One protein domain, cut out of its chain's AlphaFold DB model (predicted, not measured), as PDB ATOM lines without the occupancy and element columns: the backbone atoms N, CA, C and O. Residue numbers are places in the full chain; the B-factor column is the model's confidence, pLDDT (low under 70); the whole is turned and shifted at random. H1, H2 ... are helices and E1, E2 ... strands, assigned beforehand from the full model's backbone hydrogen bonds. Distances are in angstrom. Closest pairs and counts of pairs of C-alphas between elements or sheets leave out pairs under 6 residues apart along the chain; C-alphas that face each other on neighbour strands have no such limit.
ATOM      1  N   THR A   2     179.847 187.178 178.349       74.94
ATOM      2  CA  THR A   2     179.622 188.373 177.500       74.94
ATOM      3  C   THR A   2     178.146 188.744 177.303       74.94
ATOM      4  O   THR A   2     177.795 189.907 177.460       74.94
ATOM      5  N   SER A   3     177.261 187.769 177.059       81.25
ATOM      6  CA  SER A   3     175.815 188.014 176.883       81.25
ATOM      7  C   SER A   3     175.152 188.682 178.102       81.25
ATOM      8  O   SER A   3     174.362 189.611 177.948       81.25
ATOM      9  N   LEU A   4     175.533 188.280 179.321       86.06
ATOM     10  CA  LEU A   4     174.997 188.850 180.561       86.06
ATOM     11  C   LEU A   4     175.412 190.317 180.737       86.06
ATOM     12  O   LEU A   4     174.588 191.152 181.093       86.06
ATOM     13  N   ILE A   5     176.680 190.634 180.463       87.25
ATOM     14  CA  ILE A   5     177.196 192.004 180.589       87.25
ATOM     15  C   ILE A   5     176.548 192.912 179.535       87.25
ATOM     16  O   ILE A   5     176.175 194.039 179.851       87.25
ATOM     17  N   CYS A   6     176.344 192.417 178.309       85.06
ATOM     18  CA  CYS A   6     175.623 193.157 177.272       85.06
ATOM     19  C   CYS A   6     174.167 193.446 177.671       85.06
ATOM     20  O   CYS A   6     173.706 194.573 177.499       85.06
ATOM     21  N   LEU A   7     173.459 192.460 178.236       86.25
ATOM     22  CA  LEU A   7     172.098 192.646 178.752       86.25
ATOM     23  C   LEU A   7     172.068 193.701 179.866       86.25
ATOM     24  O   LEU A   7     171.236 194.605 179.849       86.25
ATOM     25  N   LEU A   8     172.997 193.603 180.818       89.69
ATOM     26  CA  LEU A   8     173.093 194.534 181.937       89.69
ATOM     27  C   LEU A   8     173.365 195.968 181.457       89.69
ATOM     28  O   LEU A   8     172.741 196.909 181.943       89.69
ATOM     29  N   LEU A   9     174.246 196.134 180.466       89.31
ATOM     30  CA  LEU A   9     174.521 197.430 179.851       89.31
ATOM     31  C   LEU A   9     173.275 198.019 179.176       89.31
ATOM     32  O   LEU A   9     173.021 199.212 179.328       89.31
ATOM     33  N   ASP A  10     172.483 197.210 178.464       87.31
ATOM     34  CA  ASP A  10     171.224 197.677 177.863       87.31
ATOM     35  C   ASP A  10     170.230 198.148 178.938       87.31
ATOM     36  O   ASP A  10     169.653 199.233 178.826       87.31
ATOM     37  N   ILE A  11     170.099 197.393 180.035       88.94
ATOM     38  CA  ILE A  11     169.259 197.772 181.182       88.94
ATOM     39  C   ILE A  11     169.733 199.099 181.787       88.94
ATOM     40  O   ILE A  11     168.923 200.009 181.978       88.94
ATOM     41  N   PHE A  12     171.033 199.256 182.049       92.12
ATOM     42  CA  PHE A  12     171.571 200.490 182.624       92.12
ATOM     43  C   PHE A  12     171.390 201.700 181.706       92.12
ATOM     44  O   PHE A  12     171.015 202.770 182.187       92.12
ATOM     45  N   LYS A  13     171.579 201.537 180.390       90.25
ATOM     46  CA  LYS A  13     171.336 202.606 179.411       90.25
ATOM     47  C   LYS A  13     169.874 203.052 179.414       90.25
ATOM     48  O   LYS A  13     169.600 204.253 179.449       90.25
ATOM     49  N   ARG A  14     168.934 202.100 179.434       89.38
ATOM     50  CA  ARG A  14     167.488 202.376 179.496       89.38
ATOM     51  C   ARG A  14     167.093 203.080 180.789       89.38
ATOM     52  O   ARG A  14     166.410 204.102 180.732       89.38
ATOM     53  N   LEU A  15     167.554 202.563 181.929       92.06
ATOM     54  CA  LEU A  15     167.307 203.157 183.243       92.06
ATOM     55  C   LEU A  15     167.831 204.585 183.291       92.06
ATOM     56  O   LEU A  15     167.084 205.510 183.590       92.06
ATOM     57  N   TYR A  16     169.095 204.785 182.931       94.31
ATOM     58  CA  TYR A  16     169.682 206.112 182.942       94.31
ATOM     59  C   TYR A  16     168.915 207.076 182.041       94.31
ATOM     60  O   TYR A  16     168.674 208.202 182.457       94.31
ATOM     61  N   HIS A  17     168.504 206.671 180.834       92.19
ATOM     62  CA  HIS A  17     167.777 207.573 179.938       92.19
ATOM     63  C   HIS A  17     166.491 208.112 180.591       92.19
ATOM     64  O   HIS A  17     166.192 209.301 180.473       92.19
ATOM     65  N   GLN A  18     165.745 207.256 181.298       93.06
ATOM     66  CA  GLN A  18     164.547 207.671 182.033       93.06
ATOM     67  C   GLN A  18     164.890 208.542 183.245       93.06
ATOM     68  O   GLN A  18     164.381 209.656 183.389       93.06
ATOM     69  N   LEU A  19     165.805 208.066 184.092       95.56
ATOM     70  CA  LEU A  19     166.183 208.744 185.329       95.56
ATOM     71  C   LEU A  19     166.801 210.118 185.058       95.56
ATOM     72  O   LEU A  19     166.447 211.096 185.707       95.56
ATOM     73  N   TYR A  20     167.675 210.227 184.061       95.94
ATOM     74  CA  TYR A  20     168.321 211.483 183.704       95.94
ATOM     75  C   TYR A  20     167.323 212.523 183.188       95.94
ATOM     76  O   TYR A  20     167.423 213.703 183.526       95.94
ATOM     77  N   PHE A  21     166.322 212.102 182.408       95.19
ATOM     78  CA  PHE A  21     165.260 213.006 181.976       95.19
ATOM     79  C   PHE A  21     164.481 213.563 183.174       95.19
ATOM     80  O   PHE A  21     164.328 214.780 183.283       95.19
ATOM     81  N   VAL A  22     164.058 212.700 184.107       95.88
ATOM     82  CA  VAL A  22     163.366 213.126 185.336       95.88
ATOM     83  C   VAL A  22     164.256 214.038 186.178       95.88
ATOM     84  O   VAL A  22     163.795 215.075 186.649       95.88
ATOM     85  N   PHE A  23     165.541 213.706 186.320       96.69
ATOM     86  CA  PHE A  23     166.527 214.532 187.011       96.69
ATOM     87  C   PHE A  23     166.588 215.950 186.427       96.69
ATOM     88  O   PHE A  23     166.359 216.919 187.154       96.69
ATOM     89  N   LYS A  24     166.818 216.078 185.112       95.31
ATOM     90  CA  LYS A  24     166.888 217.384 184.436       95.31
ATOM     91  C   LYS A  24     165.570 218.138 184.497       95.31
ATOM     92  O   LYS A  24     165.553 219.359 184.616       95.31
ATOM     93  N   GLN A  25     164.453 217.430 184.443       93.19
ATOM     94  CA  GLN A  25     163.145 218.051 184.491       93.19
ATOM     95  C   GLN A  25     162.800 218.557 185.909       93.19
ATOM     96  O   GLN A  25     162.225 219.638 186.046       93.19
ATOM     97  N   CYS A  26     163.208 217.847 186.965       95.69
ATOM     98  CA  CYS A  26     163.042 218.245 188.371       95.69
ATOM     99  C   CYS A  26     164.079 219.277 188.865       95.69
ATOM    100  O   CYS A  26     163.938 219.803 189.973       95.69
ATOM    101  N   GLU A  27     165.097 219.588 188.059       95.31
ATOM    102  CA  GLU A  27     166.087 220.642 188.330       95.31
ATOM    103  C   GLU A  27     165.450 222.039 188.378       95.31
ATOM    104  O   GLU A  27     165.863 222.887 189.169       95.31
ATOM    105  N   TYR A  28     164.426 222.271 187.553       92.69
ATOM    106  CA  TYR A  28     163.834 223.591 187.348       92.69
ATOM    107  C   TYR A  28     162.443 223.739 187.977       92.69
ATOM    108  O   TYR A  28     161.686 222.776 188.133       92.69
ATOM    109  N   ASN A  29     162.081 224.983 188.291       89.31
ATOM    110  CA  ASN A  29     160.763 225.360 188.804       89.31
ATOM    111  C   ASN A  29     159.739 225.555 187.674       89.31
ATOM    112  O   ASN A  29     160.081 225.535 186.490       89.31
ATOM    113  N   ARG A  30     158.473 225.781 188.049       84.31
ATOM    114  CA  ARG A  30     157.334 225.899 187.123       84.31
ATOM    115  C   ARG A  30     157.476 227.042 186.109       84.31
ATOM    116  O   ARG A  30     157.026 226.871 184.979       84.31
ATOM    117  N   ASP A  31     158.160 228.132 186.457       84.31
ATOM    118  CA  ASP A  31     158.385 229.281 185.557       84.31
ATOM    119  C   ASP A  31     159.193 228.892 184.312       84.31
ATOM    120  O   ASP A  31     158.933 229.339 183.196       84.31
ATOM    121  N   LEU A  32     160.117 227.946 184.490       87.62
ATOM    122  CA  LEU A  32     160.912 227.326 183.431       87.62
ATOM    123  C   LEU A  32     160.281 226.011 182.953       87.62
ATOM    124  O   LEU A  32     160.945 225.119 182.422       87.62
ATOM    125  N   SER A  33     158.973 225.857 183.179       85.75
ATOM    126  CA  SER A  33     158.210 224.643 182.898       85.75
ATOM    127  C   SER A  33     158.826 223.382 183.527       85.75
ATOM    128  O   SER A  33     158.690 222.303 182.962       85.75
ATOM    129  N   GLY A  34     159.549 223.493 184.639       89.50
ATOM    130  CA  GLY A  34     160.189 222.384 185.345       89.50
ATOM    131  C   GLY A  34     159.277 221.687 186.359       89.50
ATOM    132  O   GLY A  34     158.153 222.130 186.610       89.50
ATOM    133  N   TRP A  35     159.757 220.578 186.929       93.12
ATOM    134  CA  TRP A  35     159.001 219.706 187.836       93.12
ATOM    135  C   TRP A  35     159.409 219.769 189.314       93.12
ATOM    136  O   TRP A  35     158.869 219.022 190.129       93.12
ATOM    137  N   SER A  36     160.318 220.671 189.700       92.69
ATOM    138  CA  SER A  36     160.855 220.705 191.071       92.69
ATOM    139  C   SER A  36     159.770 220.861 192.148       92.69
ATOM    140  O   SER A  36     159.778 220.164 193.160       92.69
ATOM    141  N   GLY A  37     158.781 221.726 191.898       88.50
ATOM    142  CA  GLY A  37     157.653 221.990 192.803       88.50
ATOM    143  C   GLY A  37     156.400 221.151 192.532       88.50
ATOM    144  O   GLY A  37     155.295 221.566 192.880       88.50
ATOM    145  N   CYS A  38     156.515 220.034 191.816       88.94
ATOM    146  CA  CYS A  38     155.362 219.219 191.427       88.94
ATOM    147  C   CYS A  38     155.189 218.063 192.395       88.94
ATOM    148  O   CYS A  38     156.153 217.355 192.675       88.94
ATOM    149  N   HIS A  39     153.977 217.891 192.917       88.56
ATOM    150  CA  HIS A  39     153.689 216.810 193.851       88.56
ATOM    151  C   HIS A  39     153.675 215.452 193.144       88.56
ATOM    152  O   HIS A  39     153.308 215.369 191.973       88.56
ATOM    153  N   TYR A  40     154.063 214.398 193.851       90.06
ATOM    154  CA  TYR A  40     153.934 213.015 193.402       90.06
ATOM    155  C   TYR A  40     153.739 212.088 194.611       90.06
ATOM    156  O   TYR A  40     154.034 212.475 195.748       90.06
ATOM    157  N   GLY A  41     153.268 210.868 194.364       87.94
ATOM    158  CA  GLY A  41     153.034 209.850 195.385       87.94
ATOM    159  C   GLY A  41     151.572 209.760 195.809       87.94
ATOM    160  O   GLY A  41     150.666 209.993 195.008       87.94
ATOM    161  N   ARG A  42     151.342 209.412 197.077       83.94
ATOM    162  CA  ARG A  42     150.024 209.015 197.582       83.94
ATOM    163  C   ARG A  42     148.985 210.118 197.386       83.94
ATOM    164  O   ARG A  42     149.232 211.270 197.746       83.94
ATOM    165  N   GLY A  43     147.823 209.764 196.841       74.81
ATOM    166  CA  GLY A  43     146.686 210.674 196.668       74.81
ATOM    167  C   GLY A  43     146.901 211.795 195.644       74.81
ATOM    168  O   GLY A  43     146.140 212.761 195.639       74.81
ATOM    169  N   ILE A  44     147.931 211.702 194.796       78.31
ATOM    170  CA  ILE A  44     148.157 212.639 193.691       78.31
ATOM    171  C   ILE A  44     147.606 212.038 192.406       78.31
ATOM    172  O   ILE A  44     147.944 210.912 192.059       78.31
ATOM    173  N   ALA A  45     146.794 212.807 191.682       68.12
ATOM    174  CA  ALA A  45     146.345 212.425 190.354       68.12
ATOM    175  C   ALA A  45     147.324 212.945 189.290       68.12
ATOM    176  O   ALA A  45     147.841 214.070 189.368       68.12
ATOM    177  N   GLY A  46     147.553 212.144 188.253       58.22
ATOM    178  CA  GLY A  46     148.237 212.598 187.050       58.22
ATOM    179  C   GLY A  46     147.527 213.787 186.382       58.22
ATOM    180  O   GLY A  46     146.300 213.921 186.416       58.22
ATOM    181  N   SER A  47     148.292 214.681 185.752       59.25
ATOM    182  CA  SER A  47     147.751 215.719 184.874       59.25
ATOM    183  C   SER A  47     148.608 216.004 183.656       59.25
ATOM    184  O   SER A  47     149.775 215.636 183.578       59.25
ATOM    185  N   GLY A  48     148.045 216.776 182.723       56.25
ATOM    186  CA  GLY A  48     148.808 217.369 181.628       56.25
ATOM    187  C   GLY A  48     149.953 218.286 182.094       56.25
ATOM    188  O   GLY A  48     150.184 218.488 183.280       56.25
ATOM    189  N   TRP A  49     150.636 218.886 181.115       48.22
ATOM    190  CA  TRP A  49     151.932 219.594 181.169       48.22
ATOM    191  C   TRP A  49     152.278 220.507 182.368       48.22
ATOM    192  O   TRP A  49     153.460 220.758 182.598       48.22
ATOM    193  N   GLN A  50     151.307 221.061 183.096       55.38
ATOM    194  CA  GLN A  50     151.536 222.056 184.154       55.38
ATOM    195  C   GLN A  50     151.140 221.505 185.522       55.38
ATOM    196  O   GLN A  50     150.097 220.879 185.666       55.38
ATOM    197  N   CYS A  51     151.981 221.757 186.522       57.69
ATOM    198  CA  CYS A  51     151.729 221.352 187.901       57.69
ATOM    199  C   CYS A  51     150.773 222.331 188.574       57.69
ATOM    200  O   CYS A  51     151.013 223.538 188.522       57.69
ATOM    201  N   ASN A  52     149.742 221.817 189.245       57.06
ATOM    202  CA  ASN A  52     148.783 222.638 189.981       57.06
ATOM    203  C   ASN A  52     149.185 222.801 191.459       57.06
ATOM    204  O   ASN A  52     149.977 222.029 192.007       57.06
ATOM    205  N   GLU A  53     148.688 223.854 192.104       52.16
ATOM    206  CA  GLU A  53     148.759 224.033 193.563       52.16
ATOM    207  C   GLU A  53     147.594 223.308 194.257       52.16
ATOM    208  O   GLU A  53     146.608 222.953 193.609       52.16
ATOM    209  N   LYS A  54     147.703 223.081 195.575       52.06
ATOM    210  CA  LYS A  54     146.618 222.550 196.421       52.06
ATOM    211  C   LYS A  54     145.461 223.558 196.485       52.06
ATOM    212  O   LYS A  54     145.333 224.283 197.460       52.06
ATOM    213  N   LEU A  81     144.569 217.584 193.047       51.62
ATOM    214  CA  LEU A  81     146.021 217.747 192.867       51.62
ATOM    215  C   LEU A  81     146.475 217.020 191.598       51.62
ATOM    216  O   LEU A  81     146.481 215.795 191.542       51.62
ATOM    217  N   LYS A  82     146.856 217.807 190.599       63.94
ATOM    218  CA  LYS A  82     147.148 217.385 189.231       63.94
ATOM    219  C   LYS A  82     148.626 217.662 188.928       63.94
ATOM    220  O   LYS A  82     149.070 218.809 189.057       63.94
ATOM    221  N   SER A  83     149.399 216.614 188.612       81.00
ATOM    222  CA  SER A  83     150.853 216.711 188.421       81.00
ATOM    223  C   SER A  83     151.366 216.036 187.132       81.00
ATOM    224  O   SER A  83     151.183 214.829 186.969       81.00
ATOM    225  N   PRO A  84     152.088 216.752 186.243       86.69
ATOM    226  CA  PRO A  84     152.776 216.156 185.095       86.69
ATOM    227  C   PRO A  84     153.926 215.234 185.505       86.69
ATOM    228  O   PRO A  84     154.225 214.300 184.769       86.69
ATOM    229  N   LEU A  85     154.550 215.465 186.669       91.75
ATOM    230  CA  LEU A  85     155.541 214.542 187.224       91.75
ATOM    231  C   LEU A  85     154.871 213.212 187.578       91.75
ATOM    232  O   LEU A  85     155.360 212.173 187.156       91.75
ATOM    233  N   GLN A  86     153.735 213.252 188.285       90.62
ATOM    234  CA  GLN A  86     152.944 212.055 188.586       90.62
ATOM    235  C   GLN A  86     152.548 211.334 187.292       90.62
ATOM    236  O   GLN A  86     152.847 210.157 187.147       90.62
ATOM    237  N   SER A  87     151.991 212.054 186.309       89.19
ATOM    238  CA  SER A  87     151.634 211.462 185.014       89.19
ATOM    239  C   SER A  87     152.814 210.857 184.269       89.19
ATOM    240  O   SER A  87     152.627 209.882 183.557       89.19
ATOM    241  N   PHE A  88     154.013 211.430 184.368       91.44
ATOM    242  CA  PHE A  88     155.188 210.838 183.734       91.44
ATOM    243  C   PHE A  88     155.619 209.549 184.443       91.44
ATOM    244  O   PHE A  88     155.975 208.588 183.773       91.44
ATOM    245  N   LEU A  89     155.559 209.512 185.781       92.25
ATOM    246  CA  LEU A  89     155.850 208.307 186.568       92.25
ATOM    247  C   LEU A  89     154.834 207.186 186.295       92.25
ATOM    248  O   LEU A  89     155.220 206.028 186.181       92.25
ATOM    249  N   GLU A  90     153.561 207.550 186.143       90.00
ATOM    250  CA  GLU A  90     152.448 206.652 185.804       90.00
ATOM    251  C   GLU A  90     152.362 206.326 184.301       90.00
ATOM    252  O   GLU A  90     151.393 205.707 183.870       90.00
ATOM    253  N   ASP A  91     153.320 206.777 183.478       88.75
ATOM    254  CA  ASP A  91     153.330 206.579 182.018       88.75
ATOM    255  C   ASP A  91     152.133 207.196 181.257       88.75
ATOM    256  O   ASP A  91     151.934 206.960 180.065       88.75
ATOM    257  N   GLY A  92     151.349 208.045 181.923       85.12
ATOM    258  CA  GLY A  92     150.165 208.718 181.390       85.12
ATOM    259  C   GLY A  92     150.420 210.098 180.776       85.12
ATOM    260  O   GLY A  92     149.475 210.736 180.307       85.12
ATOM    261  N   LEU A  93     151.660 210.610 180.782       86.62
ATOM    262  CA  LEU A  93     151.955 211.938 180.231       86.62
ATOM    263  C   LEU A  93     151.955 211.910 178.685       86.62
ATOM    264  O   LEU A  93     152.806 211.245 178.083       86.62
ATOM    265  N   PRO A  94     151.067 212.667 178.008       84.19
ATOM    266  CA  PRO A  94     150.949 212.602 176.552       84.19
ATOM    267  C   PRO A  94     152.243 212.986 175.826       84.19
ATOM    268  O   PRO A  94     152.927 213.928 176.224       84.19
ATOM    269  N   ALA A  95     152.526 212.297 174.715       83.56
ATOM    270  CA  ALA A  95     153.679 212.501 173.827       83.56
ATOM    271  C   ALA A  95     155.069 212.102 174.377       83.56
ATOM    272  O   ALA A  95     156.062 212.297 173.677       83.56
ATOM    273  N   PHE A  96     155.160 211.501 175.571       85.25
ATOM    274  CA  PHE A  96     156.428 210.968 176.106       85.25
ATOM    275  C   PHE A  96     156.624 209.471 175.864       85.25
ATOM    276  O   PHE A  96     157.761 209.006 175.809       85.25
ATOM    277  N   LEU A  97     155.537 208.732 175.648       82.31
ATOM    278  CA  LEU A  97     155.568 207.334 175.240       82.31
ATOM    279  C   LEU A  97     154.841 207.192 173.898       82.31
ATOM    280  O   LEU A  97     153.633 207.413 173.838       82.31
ATOM    281  N   PRO A  98     155.557 206.881 172.802       66.19
ATOM    282  CA  PRO A  98     154.959 206.826 171.469       66.19
ATOM    283  C   PRO A  98     154.061 205.596 171.251       66.19
ATOM    284  O   PRO A  98     153.171 205.637 170.410       66.19
ATOM    285  N   HIS A  99     154.290 204.509 171.986       68.69
ATOM    286  CA  HIS A  99     153.503 203.274 171.941       68.69
ATOM    287  C   HIS A  99     153.761 202.457 173.215       68.69
ATOM    288  O   HIS A  99     154.792 202.628 173.873       68.69
ATOM    289  N   GLN A 100     152.859 201.534 173.546       66.50
ATOM    290  CA  GLN A 100     153.073 200.611 174.660       66.50
ATOM    291  C   GLN A 100     154.098 199.533 174.295       66.50
ATOM    292  O   GLN A 100     154.127 199.036 173.167       66.50
ATOM    293  N   CYS A 120     162.594 202.566 171.168       74.00
ATOM    294  CA  CYS A 120     161.440 202.438 172.062       74.00
ATOM    295  C   CYS A 120     161.814 202.967 173.451       74.00
ATOM    296  O   CYS A 120     162.786 202.506 174.059       74.00
ATOM    297  N   LYS A 121     161.050 203.941 173.955       81.62
ATOM    298  CA  LYS A 121     161.245 204.482 175.304       81.62
ATOM    299  C   LYS A 121     160.729 203.468 176.322       81.62
ATOM    300  O   LYS A 121     159.612 202.976 176.198       81.62
ATOM    301  N   THR A 122     161.560 203.146 177.309       85.69
ATOM    302  CA  THR A 122     161.167 202.282 178.428       85.69
ATOM    303  C   THR A 122     160.176 203.029 179.330       85.69
ATOM    304  O   THR A 122     160.493 204.156 179.701       85.69
ATOM    305  N   PRO A 123     159.011 202.457 179.671       88.56
ATOM    306  CA  PRO A 123     158.092 203.070 180.632       88.56
ATOM    307  C   PRO A 123     158.743 203.227 182.016       88.56
ATOM    308  O   PRO A 123     159.621 202.442 182.382       88.56
ATOM    309  N   MET A 124     158.314 204.230 182.782       91.00
ATOM    310  CA  MET A 124     158.670 204.390 184.193       91.00
ATOM    311  C   MET A 124     158.053 203.277 185.051       91.00
ATOM    312  O   MET A 124     158.705 202.795 185.975       91.00
ATOM    313  N   GLY A 125     156.835 202.840 184.720       88.56
ATOM    314  CA  GLY A 125     156.181 201.661 185.281       88.56
ATOM    315  C   GLY A 125     155.519 201.861 186.645       88.56
ATOM    316  O   GLY A 125     155.167 200.875 187.287       88.56
ATOM    317  N   PHE A 126     155.339 203.100 187.113       90.06
ATOM    318  CA  PHE A 126     154.758 203.389 188.428       90.06
ATOM    319  C   PHE A 126     153.251 203.685 188.345       90.06
ATOM    320  O   PHE A 126     152.788 204.688 188.881       90.06
ATOM    321  N   THR A 127     152.477 202.826 187.672       85.25
ATOM    322  CA  THR A 127     151.046 203.056 187.367       85.25
ATOM    323  C   THR A 127     150.166 203.241 188.603       85.25
ATOM    324  O   THR A 127     149.246 204.051 188.575       85.25
ATOM    325  N   ASP A 128     150.483 202.555 189.703       83.88
ATOM    326  CA  ASP A 128     149.690 202.581 190.940       83.88
ATOM    327  C   ASP A 128     150.323 203.444 192.045       83.88
ATOM    328  O   ASP A 128     149.965 203.335 193.219       83.88
ATOM    329  N   ILE A 129     151.285 204.317 191.712       87.12
ATOM    330  CA  ILE A 129     152.023 205.117 192.709       87.12
ATOM    331  C   ILE A 129     151.126 206.060 193.515       87.12
ATOM    332  O   ILE A 129     151.426 206.355 194.673       87.12
ATOM    333  N   SER A 130     149.999 206.486 192.948       82.25
ATOM    334  CA  SER A 130     148.961 207.251 193.648       82.25
ATOM    335  C   SER A 130     148.335 206.490 194.828       82.25
ATOM    336  O   SER A 130     147.937 207.118 195.813       82.25
ATOM    337  N   HIS A 131     148.304 205.156 194.780       80.62
ATOM    338  CA  HIS A 131     147.739 204.297 195.825       80.62
ATOM    339  C   HIS A 131     148.812 203.594 196.667       80.62
ATOM    340  O   HIS A 131     148.657 203.479 197.882       80.62
ATOM    341  N   MET A 132     149.902 203.145 196.038       86.69
ATOM    342  CA  MET A 132     150.944 202.329 196.670       86.69
ATOM    343  C   MET A 132     151.997 203.135 197.431       86.69
ATOM    344  O   MET A 132     152.660 202.590 198.315       86.69
ATOM    345  N   ALA A 133     152.208 204.406 197.084       86.88
ATOM    346  CA  ALA A 133     153.230 205.198 197.752       86.88
ATOM    347  C   ALA A 133     152.893 205.385 199.239       86.88
ATOM    348  O   ALA A 133     151.761 205.679 199.618       86.88
ATOM    349  N   SER A 134     153.908 205.280 200.093       88.25
ATOM    350  CA  SER A 134     153.768 205.515 201.533       88.25
ATOM    351  C   SER A 134     153.612 206.999 201.881       88.25
ATOM    352  O   SER A 134     153.109 207.333 202.952       88.25
ATOM    353  N   HIS A 135     154.024 207.892 200.980       86.06
ATOM    354  CA  HIS A 135     154.083 209.330 201.214       86.06
ATOM    355  C   HIS A 135     153.743 210.158 199.969       86.06
ATOM    356  O   HIS A 135     153.630 209.642 198.855       86.06
ATOM    357  N   THR A 136     153.643 211.469 200.171       88.00
ATOM    358  CA  THR A 136     153.508 212.479 199.119       88.00
ATOM    359  C   THR A 136     154.666 213.464 199.244       88.00
ATOM    360  O   THR A 136     154.829 214.095 200.287       88.00
ATOM    361  N   HIS A 137     155.448 213.644 198.181       91.44
ATOM    362  CA  HIS A 137     156.562 214.599 198.148       91.44
ATOM    363  C   HIS A 137     156.501 215.480 196.899       91.44
ATOM    364  O   HIS A 137     155.549 215.423 196.124       91.44
ATOM    365  N   VAL A 138     157.495 216.356 196.738       91.44
ATOM    366  CA  VAL A 138     157.673 217.219 195.562       91.44
ATOM    367  C   VAL A 138     158.858 216.752 194.723       91.44
ATOM    368  O   VAL A 138     159.785 216.144 195.256       91.44
ATOM    369  N   GLY A 139     158.879 217.074 193.429       93.31
ATOM    370  CA  GLY A 139     159.944 216.678 192.499       93.31
ATOM    371  C   GLY A 139     161.367 217.010 192.963       93.31
ATOM    372  O   GLY A 139     162.294 216.267 192.647       93.31
ATOM    373  N   LYS A 140     161.555 218.048 193.791       95.81
ATOM    374  CA  LYS A 140     162.844 218.359 194.428       95.81
ATOM    375  C   LYS A 140     163.406 217.187 195.244       95.81
ATOM    376  O   LYS A 140     164.618 216.997 195.266       95.81
ATOM    377  N   HIS A 141     162.545 216.388 195.871       95.56
ATOM    378  CA  HIS A 141     162.941 215.189 196.609       95.56
ATOM    379  C   HIS A 141     163.559 214.132 195.675       95.56
ATOM    380  O   HIS A 141     164.661 213.656 195.932       95.56
ATOM    381  N   ILE A 142     162.914 213.846 194.534       95.44
ATOM    382  CA  ILE A 142     163.464 212.958 193.493       95.44
ATOM    383  C   ILE A 142     164.769 213.528 192.933       95.44
ATOM    384  O   ILE A 142     165.742 212.791 192.783       95.44
ATOM    385  N   TYR A 143     164.815 214.836 192.659       96.94
ATOM    386  CA  TYR A 143     166.008 215.504 192.136       96.94
ATOM    387  C   TYR A 143     167.243 215.245 193.005       96.94
ATOM    388  O   TYR A 143     168.284 214.891 192.464       96.94
ATOM    389  N   VAL A 144     167.136 215.374 194.335       97.00
ATOM    390  CA  VAL A 144     168.271 215.151 195.250       97.00
ATOM    391  C   VAL A 144     168.781 213.710 195.171       97.00
ATOM    392  O   VAL A 144     169.991 213.490 195.146       97.00
ATOM    393  N   SER A 145     167.879 212.730 195.092       95.75
ATOM    394  CA  SER A 145     168.250 211.318 194.960       95.75
ATOM    395  C   SER A 145     168.901 211.021 193.610       95.75
ATOM    396  O   SER A 145     169.953 210.388 193.561       95.75
ATOM    397  N   LEU A 146     168.321 211.517 192.514       96.94
ATOM    398  CA  LEU A 146     168.852 211.280 191.171       96.94
ATOM    399  C   LEU A 146     170.161 212.029 190.914       96.94
ATOM    400  O   LEU A 146     171.027 211.487 190.235       96.94
ATOM    401  N   ALA A 147     170.357 213.205 191.521       96.12
ATOM    402  CA  ALA A 147     171.619 213.938 191.459       96.12
ATOM    403  C   ALA A 147     172.804 213.080 191.929       96.12
ATOM    404  O   ALA A 147     173.877 213.147 191.346       96.12
ATOM    405  N   ARG A 148     172.597 212.234 192.949       95.69
ATOM    406  CA  ARG A 148     173.628 211.322 193.471       95.69
ATOM    407  C   ARG A 148     173.868 210.099 192.585       95.69
ATOM    408  O   ARG A 148     174.916 209.478 192.710       95.69
ATOM    409  N   ILE A 149     172.900 209.714 191.749       94.88
ATOM    410  CA  ILE A 149     172.942 208.477 190.954       94.88
ATOM    411  C   ILE A 149     173.426 208.749 189.527       94.88
ATOM    412  O   ILE A 149     174.269 208.005 189.022       94.88
ATOM    413  N   CYS A 150     172.909 209.798 188.880       94.69
ATOM    414  CA  CYS A 150     173.166 210.132 187.477       94.69
ATOM    415  C   CYS A 150     173.241 211.648 187.201       94.69
ATOM    416  O   CYS A 150     173.014 212.072 186.070       94.69
ATOM    417  N   GLY A 151     173.502 212.484 188.211       91.31
ATOM    418  CA  GLY A 151     173.436 213.942 188.063       91.31
ATOM    419  C   GLY A 151     174.538 214.548 187.191       91.31
ATOM    420  O   GLY A 151     174.318 215.570 186.537       91.31
ATOM    421  N   ASP A 152     175.707 213.916 187.170       91.88
ATOM    422  CA  ASP A 152     176.899 214.359 186.447       91.88
ATOM    423  C   ASP A 152     177.719 213.175 185.900       91.88
ATOM    424  O   ASP A 152     177.349 212.011 186.052       91.88
ATOM    425  N   GLU A 153     178.851 213.471 185.259       90.62
ATOM    426  CA  GLU A 153     179.784 212.476 184.707       90.62
ATOM    427  C   GLU A 153     180.413 211.559 185.770       90.62
ATOM    428  O   GLU A 153     180.747 210.408 185.484       90.62
ATOM    429  N   TRP A 154     180.543 212.037 187.009       91.69
ATOM    430  CA  TRP A 154     181.191 211.310 188.104       91.69
ATOM    431  C   TRP A 154     180.226 210.451 188.916       91.69
ATOM    432  O   TRP A 154     180.665 209.606 189.702       91.69
ATOM    433  N   SER A 155     178.928 210.639 188.703       95.06
ATOM    434  CA  SER A 155     177.876 209.898 189.370       95.06
ATOM    435  C   SER A 155     177.982 208.394 189.062       95.06
ATOM    436  O   SER A 155     178.368 208.017 187.949       95.06
ATOM    437  N   PRO A 156     177.629 207.505 190.011       94.94
ATOM    438  CA  PRO A 156     177.901 206.073 189.901       94.94
ATOM    439  C   PRO A 156     177.324 205.428 188.639       94.94
ATOM    440  O   PRO A 156     178.026 204.673 187.966       94.94
ATOM    441  N   LEU A 157     176.071 205.743 188.284       94.62
ATOM    442  CA  LEU A 157     175.425 205.160 187.108       94.62
ATOM    443  C   LEU A 157     176.030 205.707 185.809       94.62
ATOM    444  O   LEU A 157     176.272 204.931 184.887       94.62
ATOM    445  N   SER A 158     176.321 207.012 185.745       94.44
ATOM    446  CA  SER A 158     176.977 207.650 184.593       94.44
ATOM    447  C   SER A 158     178.325 206.998 184.306       94.44
ATOM    448  O   SER A 158     178.582 206.541 183.191       94.44
ATOM    449  N   ARG A 159     179.157 206.885 185.346       94.50
ATOM    450  CA  ARG A 159     180.518 206.363 185.250       94.50
ATOM    451  C   ARG A 159     180.539 204.876 184.915       94.50
ATOM    452  O   ARG A 159     181.325 204.463 184.064       94.50
ATOM    453  N   LEU A 160     179.646 204.089 185.518       94.50
ATOM    454  CA  LEU A 160     179.486 202.672 185.196       94.50
ATOM    455  C   LEU A 160     179.077 202.477 183.728       94.50
ATOM    456  O   LEU A 160     179.698 201.690 183.014       94.50
ATOM    457  N   CYS A 161     178.077 203.227 183.253       94.06
ATOM    458  CA  CYS A 161     177.651 203.195 181.854       94.06
ATOM    459  C   CYS A 161     178.772 203.611 180.896       94.06
ATOM    460  O   CYS A 161     178.933 202.974 179.853       94.06
ATOM    461  N   ALA A 162     179.549 204.642 181.237       94.00
ATOM    462  CA  ALA A 162     180.662 205.114 180.418       94.00
ATOM    463  C   ALA A 162     181.788 204.077 180.319       94.00
ATOM    464  O   ALA A 162     182.236 203.754 179.218       94.00
ATOM    465  N   GLN A 163     182.185 203.480 181.444       93.75
ATOM    466  CA  GLN A 163     183.192 202.416 181.478       93.75
ATOM    467  C   GLN A 163     182.749 201.191 180.675       93.75
ATOM    468  O   GLN A 163     183.490 200.708 179.820       93.75
ATOM    469  N   LEU A 164     181.520 200.714 180.898       93.25
ATOM    470  CA  LEU A 164     180.984 199.566 180.170       93.25
ATOM    471  C   LEU A 164     180.814 199.859 178.677       93.25
ATOM    472  O   LEU A 164     181.132 199.000 177.862       93.25
ATOM    473  N   SER A 165     180.381 201.066 178.301       91.81
ATOM    474  CA  SER A 165     180.280 201.471 176.889       91.81
ATOM    475  C   SER A 165     181.651 201.593 176.223       91.81
ATOM    476  O   SER A 165     181.773 201.328 175.031       91.81
ATOM    477  N   CYS A 166     182.692 201.949 176.979       92.50
ATOM    478  CA  CYS A 166     184.065 201.969 176.488       92.50
ATOM    479  C   CYS A 166     184.628 200.548 176.289       92.50
ATOM    480  O   CYS A 166     185.296 200.274 175.292       92.50
ATOM    481  N   LEU A 167     184.322 199.623 177.208       92.44
ATOM    482  CA  LEU A 167     184.728 198.213 177.128       92.44
ATOM    483  C   LEU A 167     183.955 197.435 176.053       92.44
ATOM    484  O   LEU A 167     184.518 196.568 175.386       92.44
ATOM    485  N   LEU A 168     182.672 197.755 175.874       91.06
ATOM    486  CA  LEU A 168     181.745 197.128 174.933       91.06
ATOM    487  C   LEU A 168     181.205 198.180 173.949       91.06
ATOM    488  O   LEU A 168     180.020 198.526 173.988       91.06
ATOM    489  N   PRO A 169     182.063 198.722 173.067       89.69
ATOM    490  CA  PRO A 169     181.676 199.803 172.174       89.69
ATOM    491  C   PRO A 169     180.615 199.324 171.185       89.69
ATOM    492  O   PRO A 169     180.816 198.371 170.432       89.69
TER     493      PRO A 169
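AT A GLANCE: This is residues 2 to 54, 81 to 100 and 120 to 169 of the 480 residues of an uncharacterized protein of Babesia ovata (UniProt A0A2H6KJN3). A small head, made of the two-strand sheet E1 and E2, the short helices H2 and H3 and loops, sits at one end of a long helix, H1, and H4 and H5 run back along H1 one after the other, with a bend between them. H1, H4 and H5 form a bundle, three helices gathered together, and make much of the length. The printed part has 123 residues with five named helices and two named strands, in the order H1, E1, H2, H3, E2, H4, H5; the class is mostly helix, and the sheet E1 - E2 is antiparallel. The whole is compact by its radius of gyration of the C-alphas, 15.5 A, yet elongated, with spans of 50 by 30 by 27 A.

HOW THE PARTS SIT: E1, residues 39 to 41, and E2, residues 136 to 138, are antiparallel neighbours at 143 degrees; N 40 and O 137 are 2.9 A apart and N 137 and O 40 are 3.0 A apart, within hydrogen-bond range. The closest C-alphas of E1 and H2, residues 84 to 89, are those of Tyr 40 and Gln 86, 5.0 A apart. H3, residues 129 to 132, comes closest to E1 with the C-alphas of Gly 41 and Ser 130, 5.1 A apart. H4, residues 139 to 150, follows E2 by a tight link and touches H1, residues 2 to 26, which meets it with residues 16 to 26 alone; the closest C-alphas are those of Phe 23 and Tyr 143, 5.2 A apart. H1 and H4 run opposite ways at a steep tilt of 35.2 degrees, only just more than shallow. H5, residues 156 to 167, touches H1 at its residues 9 to 16 alone, opposite ways at a steep tilt of 41 degrees; the closest C-alphas, of Phe 12 and Cys 161, are 6.7 A apart. H4 and H5 touch only at the corner by their tight link, with the C-alphas of Cys 150 and Ser 158 closest at 5.4 A. H1 and H2 are near each other, with 6 pairs of C-alphas within 10 A, while H3 and H5 are apart. Every O i to N i+4 pair is within hydrogen-bond range in H1, H2 and H5, 6 of 8 are in H4, and H3 is too short for such a pair.

IN THESE COORDINATES: H1 is 35.9 A long, from C-alpha 2 at (179.622, 188.373, 177.500) to C-alpha 26 at (163.042, 218.245, 188.371). H4 is 15.6 A long, and H5, 16.5 A long, ends at C-alpha 167 at (184.728, 198.213, 177.128).

THE WHOLE: The C-alphas farthest apart, of Thr 2 and Lys 54, are 51.1 A apart. Residues 55 to 80 and 101 to 119 are not printed, with 6.0 A and 8.9 A between the C-alphas across the cuts. The link H1 to E1 is long. The pLDDT is under 70 at residues 45 to 54, 81 to 82 and 98 to 100.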